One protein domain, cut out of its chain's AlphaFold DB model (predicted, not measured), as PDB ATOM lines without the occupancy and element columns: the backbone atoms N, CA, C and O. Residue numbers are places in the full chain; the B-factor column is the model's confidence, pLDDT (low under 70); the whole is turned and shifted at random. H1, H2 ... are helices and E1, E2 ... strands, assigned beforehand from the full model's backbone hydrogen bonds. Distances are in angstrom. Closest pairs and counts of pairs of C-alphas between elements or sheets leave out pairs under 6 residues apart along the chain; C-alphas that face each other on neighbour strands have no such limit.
ATOM      1  N   ILE A   3     171.118 190.401 176.240       90.44
ATOM      2  CA  ILE A   3     171.616 191.725 176.614       90.44
ATOM      3  C   ILE A   3     170.701 192.304 177.686       90.44
ATOM      4  O   ILE A   3     169.517 192.531 177.454       90.44
ATOM      5  N   GLU A   4     171.259 192.572 178.861       91.38
ATOM      6  CA  GLU A   4     170.541 193.262 179.927       91.38
ATOM      7  C   GLU A   4     170.432 194.757 179.614       91.38
ATOM      8  O   GLU A   4     171.429 195.441 179.365       91.38
ATOM      9  N   ILE A   5     169.206 195.271 179.650       89.62
ATOM     10  CA  ILE A   5     168.882 196.675 179.445       89.62
ATOM     11  C   ILE A   5     168.218 197.188 180.717       89.62
ATOM     12  O   ILE A   5     167.077 196.860 181.037       89.62
ATOM     13  N   ASN A   6     168.956 198.004 181.464       88.19
ATOM     14  CA  ASN A   6     168.404 198.692 182.623       88.19
ATOM     15  C   ASN A   6     167.605 199.903 182.136       88.19
ATOM     16  O   ASN A   6     168.124 200.706 181.367       88.19
ATOM     17  N   LEU A   7     166.366 200.041 182.604       87.12
ATOM     18  CA  LEU A   7     165.428 201.093 182.211       87.12
ATOM     19  C   LEU A   7     165.103 201.951 183.441       87.12
ATOM     20  O   LEU A   7     164.030 201.811 184.023       87.12
ATOM     21  N   PRO A   8     166.046 202.790 183.915       81.25
ATOM     22  CA  PRO A   8     165.847 203.556 185.140       81.25
ATOM     23  C   PRO A   8     164.902 204.745 184.945       81.25
ATOM     24  O   PRO A   8     164.104 205.016 185.831       81.25
ATOM     25  N   ASP A   9     164.993 205.452 183.813       81.62
ATOM     26  CA  ASP A   9     164.219 206.676 183.527       81.62
ATOM     27  C   ASP A   9     164.019 206.891 182.006       81.62
ATOM     28  O   ASP A   9     163.707 207.983 181.530       81.62
ATOM     29  N   HIS A  10     164.267 205.854 181.202       87.19
ATOM     30  CA  HIS A  10     164.290 205.944 179.747       87.19
ATOM     31  C   HIS A  10     163.662 204.712 179.110       87.19
ATOM     32  O   HIS A  10     163.775 203.602 179.623       87.19
ATOM     33  N   CYS A  11     163.028 204.917 177.958       90.62
ATOM     34  CA  CYS A  11     162.442 203.830 177.188       90.62
ATOM     35  C   CYS A  11     163.507 202.889 176.601       90.62
ATOM     36  O   CYS A  11     164.661 203.276 176.381       90.62
ATOM     37  N   ILE A  12     163.067 201.683 176.242       90.00
ATOM     38  CA  ILE A  12     163.900 200.607 175.690       90.00
ATOM     39  C   ILE A  12     164.734 201.037 174.476       90.00
ATOM     40  O   ILE A  12     165.897 200.666 174.372       90.00
ATOM     41  N   GLU A  13     164.190 201.882 173.594       92.44
ATOM     42  CA  GLU A  13     164.921 202.402 172.429       92.44
ATOM     43  C   GLU A  13     166.107 203.284 172.845       92.44
ATOM     44  O   GLU A  13     167.202 203.170 172.297       92.44
ATOM     45  N   THR A  14     165.892 204.184 173.810       92.00
ATOM     46  CA  THR A  14     166.917 205.132 174.262       92.00
ATOM     47  C   THR A  14     168.056 204.397 174.954       92.00
ATOM     48  O   THR A  14     169.224 204.670 174.667       92.00
ATOM     49  N   GLU A  15     167.734 203.438 175.820       92.38
ATOM     50  CA  GLU A  15     168.753 202.653 176.518       92.38
ATOM     51  C   GLU A  15     169.472 201.682 175.578       92.38
ATOM     52  O   GLU A  15     170.697 201.589 175.631       92.38
ATOM     53  N   ALA A  16     168.775 201.068 174.616       91.75
ATOM     54  CA  ALA A  16     169.423 200.285 173.563       91.75
ATOM     55  C   ALA A  16     170.390 201.141 172.719       91.75
ATOM     56  O   ALA A  16     171.527 200.733 172.485       91.75
ATOM     57  N   LYS A  17     170.005 202.372 172.336       92.62
ATOM     58  CA  LYS A  17     170.895 203.327 171.641       92.62
ATOM     59  C   LYS A  17     172.123 203.689 172.469       92.62
ATOM     60  O   LYS A  17     173.219 203.814 171.924       92.62
ATOM     61  N   ARG A  18     171.956 203.887 173.777       92.00
ATOM     62  CA  ARG A  18     173.069 204.174 174.693       92.00
ATOM     63  C   ARG A  18     174.015 202.991 174.820       92.00
ATOM     64  O   ARG A  18     175.224 203.186 174.723       92.00
ATOM     65  N   LEU A  19     173.480 201.784 174.990       91.31
ATOM     66  CA  LEU A  19     174.267 200.553 175.038       91.31
ATOM     67  C   LEU A  19     175.030 200.324 173.739       91.31
ATOM     68  O   LEU A  19     176.207 199.975 173.795       91.31
ATOM     69  N   TYR A  20     174.402 200.578 172.592       92.81
ATOM     70  CA  TYR A  20     175.050 200.499 171.285       92.81
ATOM     71  C   TYR A  20     176.233 201.463 171.199       92.81
ATOM     72  O   TYR A  20     177.359 201.035 170.968       92.81
ATOM     73  N   LYS A  21     176.011 202.752 171.494       91.50
ATOM     74  CA  LYS A  21     177.080 203.765 171.494       91.50
ATOM     75  C   LYS A  21     178.212 203.408 172.451       91.50
ATOM     76  O   LYS A  21     179.367 203.527 172.079       91.50
ATOM     77  N   LYS A  22     177.892 202.942 173.661       90.81
ATOM     78  CA  LYS A  22     178.896 202.525 174.647       90.81
ATOM     79  C   LYS A  22     179.695 201.310 174.168       90.81
ATOM     80  O   LYS A  22     180.897 201.258 174.400       90.81
ATOM     81  N   SER A  23     179.035 200.355 173.515       89.62
ATOM     82  CA  SER A  23     179.688 199.163 172.958       89.62
ATOM     83  C   SER A  23     180.596 199.543 171.788       89.62
ATOM     84  O   SER A  23     181.739 199.108 171.765       89.62
ATOM     85  N   LEU A  24     180.149 200.445 170.908       89.69
ATOM     86  CA  LEU A  24     180.980 201.022 169.849       89.69
ATOM     87  C   LEU A  24     182.192 201.770 170.399       89.69
ATOM     88  O   LEU A  24     183.304 201.535 169.952       89.69
ATOM     89  N   THR A  25     182.000 202.672 171.367       89.31
ATOM     90  CA  THR A  25     183.117 203.401 171.984       89.31
ATOM     91  C   THR A  25     184.131 202.419 172.555       89.31
ATOM     92  O   THR A  25     185.311 202.536 172.253       89.31
ATOM     93  N   ARG A  26     183.667 201.391 173.277       87.50
ATOM     94  CA  ARG A  26     184.539 200.338 173.800       87.50
ATOM     95  C   ARG A  26     185.271 199.578 172.695       87.50
ATOM     96  O   ARG A  26     186.435 199.276 172.891       87.50
ATOM     97  N   PHE A  27     184.611 199.299 171.574       85.56
ATOM     98  CA  PHE A  27     185.206 198.610 170.425       85.56
ATOM     99  C   PHE A  27     186.315 199.440 169.767       85.56
ATOM    100  O   PHE A  27     187.352 198.910 169.388       85.56
ATOM    101  N   PHE A  28     186.135 200.760 169.679       83.88
ATOM    102  CA  PHE A  28     187.173 201.659 169.167       83.88
ATOM    103  C   PHE A  28     188.304 201.916 170.173       83.88
ATOM    104  O   PHE A  28     189.430 202.187 169.764       83.88
ATOM    105  N   GLU A  29     188.018 201.866 171.476       85.12
ATOM    106  CA  GLU A  29     189.012 202.052 172.542       85.12
ATOM    107  C   GLU A  29     189.786 200.768 172.875       85.12
ATOM    108  O   GLU A  29     190.892 200.840 173.417       85.12
ATOM    109  N   SER A  30     189.238 199.587 172.573       76.94
ATOM    110  CA  SER A  30     189.923 198.317 172.792       76.94
ATOM    111  C   SER A  30     191.103 198.174 171.835       76.94
ATOM    112  O   SER A  30     190.951 198.223 170.620       76.94
ATOM    113  N   SER A  31     192.292 197.929 172.391       66.44
ATOM    114  CA  SER A  31     193.494 197.585 171.612       66.44
ATOM    115  C   SER A  31     193.426 196.195 170.969       66.44
ATOM    116  O   SER A  31     194.338 195.829 170.234       66.44
ATOM    117  N   ASP A  32     192.365 195.437 171.256       66.50
ATOM    118  CA  ASP A  32     192.057 194.150 170.647       66.50
ATOM    119  C   ASP A  32     190.847 194.327 169.707       66.50
ATOM    120  O   ASP A  32     189.710 194.410 170.172       66.50
ATOM    121  N   PRO A  33     191.076 194.487 168.392       62.16
ATOM    122  CA  PRO A  33     190.031 194.758 167.406       62.16
ATOM    123  C   PRO A  33     189.228 193.505 167.019       62.16
ATOM    124  O   PRO A  33     188.603 193.491 165.965       62.16
ATOM    125  N   SER A  34     189.293 192.426 167.802       68.31
ATOM    126  CA  SER A  34     188.699 191.131 167.454       68.31
ATOM    127  C   SER A  34     187.940 190.495 168.615       68.31
ATOM    128  O   SER A  34     187.878 189.272 168.689       68.31
ATOM    129  N   ASP A  35     187.356 191.303 169.508       81.19
ATOM    130  CA  ASP A  35     186.398 190.828 170.512       81.19
ATOM    131  C   ASP A  35     185.085 190.422 169.804       81.19
ATOM    132  O   ASP A  35     184.255 191.288 169.496       81.19
ATOM    133  N   PRO A  36     184.869 189.118 169.528       82.88
ATOM    134  CA  PRO A  36     183.742 188.669 168.720       82.88
ATOM    135  C   PRO A  36     182.424 188.825 169.485       82.88
ATOM    136  O   PRO A  36     181.364 188.972 168.882       82.88
ATOM    137  N   GLU A  37     182.474 188.821 170.823       84.00
ATOM    138  CA  GLU A  37     181.300 189.057 171.660       84.00
ATOM    139  C   GLU A  37     180.864 190.521 171.573       84.00
ATOM    140  O   GLU A  37     179.666 190.820 171.583       84.00
ATOM    141  N   LEU A  38     181.821 191.449 171.481       86.44
ATOM    142  CA  LEU A  38     181.529 192.868 171.325       86.44
ATOM    143  C   LEU A  38     180.958 193.178 169.940       86.44
ATOM    144  O   LEU A  38     179.991 193.938 169.858       86.44
ATOM    145  N   GLU A  39     181.494 192.561 168.886       86.75
ATOM    146  CA  GLU A  39     180.935 192.646 167.530       86.75
ATOM    147  C   GLU A  39     179.505 192.094 167.479       86.75
ATOM    148  O   GLU A  39     178.590 192.828 167.100       86.75
ATOM    149  N   GLU A  40     179.269 190.872 167.977       87.88
ATOM    150  CA  GLU A  40     177.926 190.267 168.016       87.88
ATOM    151  C   GLU A  40     176.939 191.142 168.807       87.88
ATOM    152  O   GLU A  40     175.774 191.302 168.427       87.88
ATOM    153  N   LYS A  41     177.404 191.784 169.886       89.19
ATOM    154  CA  LYS A  41     176.592 192.728 170.662       89.19
ATOM    155  C   LYS A  41     176.215 193.968 169.860       89.19
ATOM    156  O   LYS A  41     175.075 194.425 169.951       89.19
ATOM    157  N   ILE A  42     177.173 194.554 169.146       90.62
ATOM    158  CA  ILE A  42     176.980 195.764 168.340       90.62
ATOM    159  C   ILE A  42     176.009 195.462 167.199       90.62
ATOM    160  O   ILE A  42     175.016 196.181 167.067       90.62
ATOM    161  N   ASP A  43     176.232 194.369 166.467       89.88
ATOM    162  CA  ASP A  43     175.360 193.904 165.384       89.88
ATOM    163  C   ASP A  43     173.955 193.553 165.887       89.88
ATOM    164  O   ASP A  43     172.937 193.906 165.285       89.88
ATOM    165  N   GLY A  44     173.871 192.913 167.048       90.31
ATOM    166  CA  GLY A  44     172.616 192.623 167.718       90.31
ATOM    167  C   GLY A  44     171.819 193.880 168.071       90.31
ATOM    168  O   GLY A  44     170.614 193.963 167.816       90.31
ATOM    169  N   LEU A  45     172.496 194.882 168.638       91.06
ATOM    170  CA  LEU A  45     171.882 196.143 169.046       91.06
ATOM    171  C   LEU A  45     171.479 197.010 167.851       91.06
ATOM    172  O   LEU A  45     170.396 197.594 167.892       91.06
ATOM    173  N   ILE A  46     172.294 197.102 166.796       91.31
ATOM    174  CA  ILE A  46     171.932 197.883 165.605       91.31
ATOM    175  C   ILE A  46     170.737 197.255 164.887       91.31
ATOM    176  O   ILE A  46     169.763 197.960 164.631       91.31
ATOM    177  N   ASN A  47     170.726 195.932 164.692       90.06
ATOM    178  CA  ASN A  47     169.579 195.247 164.097       90.06
ATOM    179  C   ASN A  47     168.320 195.427 164.955       90.06
ATOM    180  O   ASN A  47     167.238 195.707 164.436       90.06
ATOM    181  N   PHE A  48     168.446 195.332 166.281       90.12
ATOM    182  CA  PHE A  48     167.329 195.609 167.178       90.12
ATOM    183  C   PHE A  48     166.800 197.038 166.999       90.12
ATOM    184  O   PHE A  48     165.590 197.230 166.910       90.12
ATOM    185  N   LEU A  49     167.676 198.037 166.895       90.12
ATOM    186  CA  LEU A  49     167.298 199.441 166.715       90.12
ATOM    187  C   LEU A  49     166.693 199.749 165.337       90.12
ATOM    188  O   LEU A  49     165.842 200.635 165.234       90.12
ATOM    189  N   GLU A  50     167.113 199.043 164.290       89.38
ATOM    190  CA  GLU A  50     166.632 199.265 162.926       89.38
ATOM    191  C   GLU A  50     165.304 198.558 162.643       89.38
ATOM    192  O   GLU A  50     164.396 199.154 162.052       89.38
ATOM    193  N   TYR A  51     165.164 197.307 163.089       86.62
ATOM    194  CA  TYR A  51     164.049 196.441 162.702       86.62
ATOM    195  C   TYR A  51     162.920 196.368 163.729       86.62
ATOM    196  O   TYR A  51     161.867 195.810 163.417       86.62
ATOM    197  N   THR A  52     163.080 196.941 164.921       87.81
ATOM    198  CA  THR A  52     162.049 196.901 165.966       87.81
ATOM    199  C   THR A  52     161.064 198.059 165.869       87.81
ATOM    200  O   THR A  52     161.439 199.232 165.812       87.81
ATOM    201  N   ASP A  53     159.776 197.734 165.943       88.81
ATOM    202  CA  ASP A  53     158.731 198.711 166.226       88.81
ATOM    203  C   ASP A  53     158.675 199.039 167.728       88.81
ATOM    204  O   ASP A  53     157.984 198.399 168.531       88.81
ATOM    205  N   PHE A  54     159.415 200.080 168.111       88.38
ATOM    206  CA  PHE A  54     159.416 200.598 169.476       88.38
ATOM    207  C   PHE A  54     158.082 201.226 169.882       88.38
ATOM    208  O   PHE A  54     157.775 201.246 171.072       88.38
ATOM    209  N   GLY A  55     157.269 201.711 168.938       86.44
ATOM    210  CA  GLY A  55     155.942 202.244 169.247       86.44
ATOM    211  C   GLY A  55     155.046 201.159 169.836       86.44
ATOM    212  O   GLY A  55     154.422 201.356 170.885       86.44
ATOM    213  N   HIS A  56     155.066 199.976 169.219       87.19
ATOM    214  CA  HIS A  56     154.357 198.811 169.734       87.19
ATOM    215  C   HIS A  56     154.900 198.362 171.099       87.19
ATOM    216  O   HIS A  56     154.119 198.197 172.034       87.19
ATOM    217  N   LEU A  57     156.225 198.235 171.253       86.75
ATOM    218  CA  LEU A  57     156.835 197.800 172.518       86.75
ATOM    219  C   LEU A  57     156.516 198.728 173.690       86.75
ATOM    220  O   LEU A  57     156.120 198.258 174.754       86.75
ATOM    221  N   ARG A  58     156.653 200.044 173.494       89.06
ATOM    222  CA  ARG A  58     156.338 201.033 174.533       89.06
ATOM    223  C   ARG A  58     154.860 200.992 174.914       89.06
ATOM    224  O   ARG A  58     154.525 201.149 176.077       89.06
ATOM    225  N   SER A  59     153.976 200.723 173.955       87.75
ATOM    226  CA  SER A  59     152.542 200.569 174.237       87.75
ATOM    227  C   SER A  59     152.210 199.260 174.965       87.75
ATOM    228  O   SER A  59     151.137 199.139 175.543       87.75
ATOM    229  N   SER A  60     153.112 198.274 174.927       88.31
ATOM    230  CA  SER A  60     152.893 196.935 175.488       88.31
ATOM    231  C   SER A  60     153.257 196.832 176.969       88.31
ATOM    232  O   SER A  60     152.703 195.987 177.669       88.31
ATOM    233  N   ASN A  61     154.210 197.641 177.445       88.19
ATOM    234  CA  ASN A  61     154.645 197.629 178.837       88.19
ATOM    235  C   ASN A  61     155.194 199.015 179.263       88.19
ATOM    236  O   ASN A  61     156.063 199.561 178.573       88.19
ATOM    237  N   PRO A  62     154.740 199.576 180.401       88.06
ATOM    238  CA  PRO A  62     155.179 200.885 180.901       88.06
ATOM    239  C   PRO A  62     156.678 200.967 181.244       88.06
ATOM    240  O   PRO A  62     157.280 202.027 181.069       88.06
ATOM    241  N   VAL A  63     157.316 199.866 181.649       89.44
ATOM    242  CA  VAL A  63     158.773 199.786 181.857       89.44
ATOM    243  C   VAL A  63     159.507 199.983 180.531       89.44
ATOM    244  O   VAL A  63     160.430 200.788 180.431       89.44
ATOM    245  N   LEU A  64     159.046 199.328 179.458       89.06
ATOM    246  CA  LEU A  64     159.614 199.503 178.112       89.06
ATOM    247  C   LEU A  64     159.382 200.917 177.563       89.06
ATOM    248  O   LEU A  64     160.195 201.419 176.780       89.06
ATOM    249  N   ALA A  65     158.301 201.575 177.992       88.88
ATOM    250  CA  ALA A  65     158.031 202.983 177.714       88.88
ATOM    251  C   ALA A  65     158.925 203.955 178.497       88.88
ATOM    252  O   ALA A  65     158.997 205.123 178.120       88.88
ATOM    253  N   GLY A  66     159.628 203.497 179.537       87.25
ATOM    254  CA  GLY A  66     160.356 204.367 180.461       87.25
ATOM    255  C   GLY A  66     159.436 205.182 181.374       87.25
ATOM    256  O   GLY A  66     159.856 206.214 181.885       87.25
ATOM    257  N   ILE A  67     158.178 204.751 181.533       88.31
ATOM    258  CA  ILE A  67     157.220 205.326 182.488       88.31
ATOM    259  C   ILE A  67     157.516 204.783 183.889       88.31
ATOM    260  O   ILE A  67     157.459 205.524 184.866       88.31
ATOM    261  N   GLU A  68     157.868 203.501 183.974       89.00
ATOM    262  CA  GLU A  68     158.254 202.835 185.214       89.00
ATOM    263  C   GLU A  68     159.716 202.399 185.176       89.00
ATOM    264  O   GLU A  68     160.268 202.085 184.119       89.00
ATOM    265  N   LYS A  69     160.340 202.371 186.356       89.38
ATOM    266  CA  LYS A  69     161.714 201.894 186.504       89.38
ATOM    267  C   LYS A  69     161.713 200.380 186.453       89.38
ATOM    268  O   LYS A  69     160.956 199.744 187.180       89.38
ATOM    269  N   GLY A  70     162.613 199.801 185.675       89.56
ATOM    270  CA  GLY A  70     162.737 198.355 185.641       89.56
ATOM    271  C   GLY A  70     163.938 197.868 184.861       89.56
ATOM    272  O   GLY A  70     164.873 198.611 184.551       89.56
ATOM    273  N   LYS A  71     163.921 196.572 184.577       90.50
ATOM    274  CA  LYS A  71     164.950 195.898 183.799       90.50
ATOM    275  C   LYS A  71     164.278 195.087 182.713       90.50
ATOM    276  O   LYS A  71     163.246 194.467 182.942       90.50
ATOM    277  N   ALA A  72     164.891 195.098 181.545       92.00
ATOM    278  CA  ALA A  72     164.493 194.279 180.425       92.00
ATOM    279  C   ALA A  72     165.685 193.440 179.973       92.00
ATOM    280  O   ALA A  72     166.823 193.906 179.990       92.00
ATOM    281  N   VAL A  73     165.432 192.215 179.536       93.69
ATOM    282  CA  VAL A  73     166.445 191.370 178.903       93.69
ATOM    283  C   VAL A  73     166.095 191.239 177.434       93.69
ATOM    284  O   VAL A  73     165.062 190.678 177.084       93.69
ATOM    285  N   LEU A  74     166.956 191.766 176.567       92.31
ATOM    286  CA  LEU A  74     166.866 191.577 175.128       92.31
ATOM    287  C   LEU A  74     167.507 190.236 174.763       92.31
ATOM    288  O   LEU A  74     168.724 190.073 174.816       92.31
ATOM    289  N   ASN A  75     166.678 189.280 174.372       92.44
ATOM    290  CA  ASN A  75     167.081 188.002 173.815       92.44
ATOM    291  C   ASN A  75     167.158 188.127 172.290       92.44
ATOM    292  O   ASN A  75     166.162 188.394 171.619       92.44
ATOM    293  N   ILE A  76     168.349 187.916 171.742       89.50
ATOM    294  CA  ILE A  76     168.597 187.881 170.302       89.50
ATOM    295  C   ILE A  76     168.643 186.410 169.902       89.50
ATOM    296  O   ILE A  76     169.570 185.688 170.290       89.50
ATOM    297  N   LEU A  77     167.606 185.977 169.184       86.75
ATOM    298  CA  LEU A  77     167.402 184.586 168.771       86.75
ATOM    299  C   LEU A  77     167.922 184.305 167.356       86.75
ATOM    300  O   LEU A  77     168.150 183.151 167.011       86.75
ATOM    301  N   GLY A  78     168.101 185.342 166.541       80.50
ATOM    302  CA  GLY A  78     168.613 185.244 165.177       80.50
ATOM    303  C   GLY A  78     168.494 186.576 164.442       80.50
ATOM    304  O   GLY A  78     168.133 187.592 165.041       80.50
ATOM    305  N   GLU A  79     168.755 186.570 163.135       72.94
ATOM    306  CA  GLU A  79     168.636 187.763 162.295       72.94
ATOM    307  C   GLU A  79     167.207 188.319 162.338       72.94
ATOM    308  O   GLU A  79     166.245 187.706 161.865       72.94
ATOM    309  N   ASN A  80     167.056 189.509 162.920       77.00
ATOM    310  CA  ASN A  80     165.779 190.208 163.079       77.00
ATOM    311  C   ASN A  80     164.735 189.471 163.938       77.00
ATOM    312  O   ASN A  80     163.538 189.757 163.827       77.00
ATOM    313  N   LEU A  81     165.173 188.519 164.766       85.94
ATOM    314  CA  LEU A  81     164.344 187.797 165.726       85.94
ATOM    315  C   LEU A  81     164.782 188.160 167.140       85.94
ATOM    316  O   LEU A  81     165.831 187.730 167.623       85.94
ATOM    317  N   PHE A  82     163.935 188.942 167.800       89.94
ATOM    318  CA  PHE A  82     164.185 189.453 169.138       89.94
ATOM    319  C   PHE A  82     163.034 189.079 170.064       89.94
ATOM    320  O   PHE A  82     161.879 189.026 169.646       89.94
ATOM    321  N   GLU A  83     163.343 188.866 171.332       92.69
ATOM    322  CA  GLU A  83     162.368 188.748 172.411       92.69
ATOM    323  C   GLU A  83     162.837 189.619 173.568       92.69
ATOM    324  O   GLU A  83     164.028 189.679 173.857       92.69
ATOM    325  N   ILE A  84     161.922 190.318 174.227       92.50
ATOM    326  CA  ILE A  84     162.243 191.158 175.377       92.50
ATOM    327  C   ILE A  84     161.533 190.591 176.588       92.50
ATOM    328  O   ILE A  84     160.316 190.469 176.589       92.50
ATOM    329  N   GLU A  85     162.288 190.254 177.618       93.25
ATOM    330  CA  GLU A  85     161.743 189.764 178.874       93.25
ATOM    331  C   GLU A  85     161.728 190.892 179.908       93.25
ATOM    332  O   GLU A  85     162.750 191.540 180.127       93.25
ATOM    333  N   VAL A  86     160.575 191.139 180.529       92.00
ATOM    334  CA  VAL A  86     160.383 192.119 181.611       92.00
ATOM    335  C   VAL A  86     159.588 191.438 182.715       92.00
ATOM    336  O   VAL A  86     158.484 190.965 182.453       92.00
ATOM    337  N   ASP A  87     160.146 191.355 183.923       87.12
ATOM    338  CA  ASP A  87     159.508 190.727 185.094       87.12
ATOM    339  C   ASP A  87     158.906 189.332 184.800       87.12
ATOM    340  O   ASP A  87     157.796 189.000 185.217       87.12
ATOM    341  N   GLY A  88     159.624 188.513 184.021       86.38
ATOM    342  CA  GLY A  88     159.201 187.166 183.608       86.38
ATOM    343  C   GLY A  88     158.168 187.120 182.471       86.38
ATOM    344  O   GLY A  88     157.796 186.036 182.024       86.38
ATOM    345  N   SER A  89     157.716 188.271 181.972       89.50
ATOM    346  CA  SER A  89     156.830 188.380 180.809       89.50
ATOM    347  C   SER A  89     157.633 188.598 179.529       89.50
ATOM    348  O   SER A  89     158.499 189.469 179.476       89.50
ATOM    349  N   ILE A  90     157.326 187.836 178.476       91.44
ATOM    350  CA  ILE A  90     158.035 187.901 177.190       91.44
ATOM    351  C   ILE A  90     157.234 188.724 176.178       91.44
ATOM    352  O   ILE A  90     156.075 188.432 175.886       91.44
ATOM    353  N   TYR A  91     157.890 189.714 175.583       89.38
ATOM    354  CA  TYR A  91     157.365 190.611 174.564       89.38
ATOM    355  C   TYR A  91     158.088 190.387 173.242       89.38
ATOM    356  O   TYR A  91     159.318 190.399 173.174       89.38
ATOM    357  N   LYS A  92     157.320 190.216 172.167       88.25
ATOM    358  CA  LYS A  92     157.864 190.046 170.816       88.25
ATOM    359  C   LYS A  92     157.721 191.364 170.059       88.25
ATOM    360  O   LYS A  92     156.590 191.750 169.751       88.25
TER     361      LYS A  92
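What this domain is: This is residues 3 to 92 of the 98 residues of an uncharacterized protein of uncultured Desulfobacterium sp (UniProt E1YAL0). A twisted sheet of four strands has one face covered by a long helical hairpin, H1 and H2, which reaches past the sheet to a free tip at residues 28 to 34; the short helices H3 and H4 lie near the hairpin's other end. The 90 printed residues hold E1 H1 H2 H3 H4 E2 E3 E4 in chain order, of mixed class. The sheet, E1 E2 E3 E4, is antiparallel. The whole is compact, with a radius of gyration of the C-alphas of 13.2 A, and only just elongated, spanning 40 by 26 by 22 A.

Where its parts are: The strands are E1, residues 3 to 7, from C-alpha 3 at (171.616, 191.725, 176.614); E2, residues 70 to 78, 25.0 A long; E3, residues 81 to 86, 16.9 A; and E4, residues 89 to 91, which ends with C-alpha 91 at (157.365, 190.611, 174.564). The helices are H1, 12 to 29, 25.3 A; H2, 36 to 51, 22.0 A; H3, 54 to 60; and H4, 62 to 65.

How they stand to each other: E2, E3 and E4 form a meander, each strand the antiparallel neighbour of the one before. N 5 and O 72 join E1 and E2 within hydrogen-bond range at 2.8 A, N 75 and O 83 join E2 and E3 at 2.7 A, and N 91 and O 84 join E3 and E4 at 2.7 A. H1 and H2 make two layers with the sheet, helices on one face; H4 is on the same face. H1, at a height of 9.6 A, runs slantwise, 53 degrees to E1 on the local plane; its closest C-alpha pair with E1 is Glu 15 and Ile 5, 6.7 A. H2, at 8.1 A, runs across, 81 degrees to E2 on the local plane. H1 and H2 touch, closest at the C-alphas of Tyr 20 and Leu 45, 5.8 A, opposite ways at a shallow tilt of 34 degrees, only just short of steep. H3 is only just not on the sheet, with 4 pairs of C-alphas within 10 A. Every O i to N i+4 pair is within range in H1, H2 and H3; H4 is too short for one.

The domain as a whole: The printed part has no cut and no long link. The farthest C-alphas, of Ser 31 and Ser 59, are 41.1 A apart. Residues 31 to 34 have pLDDT under 70.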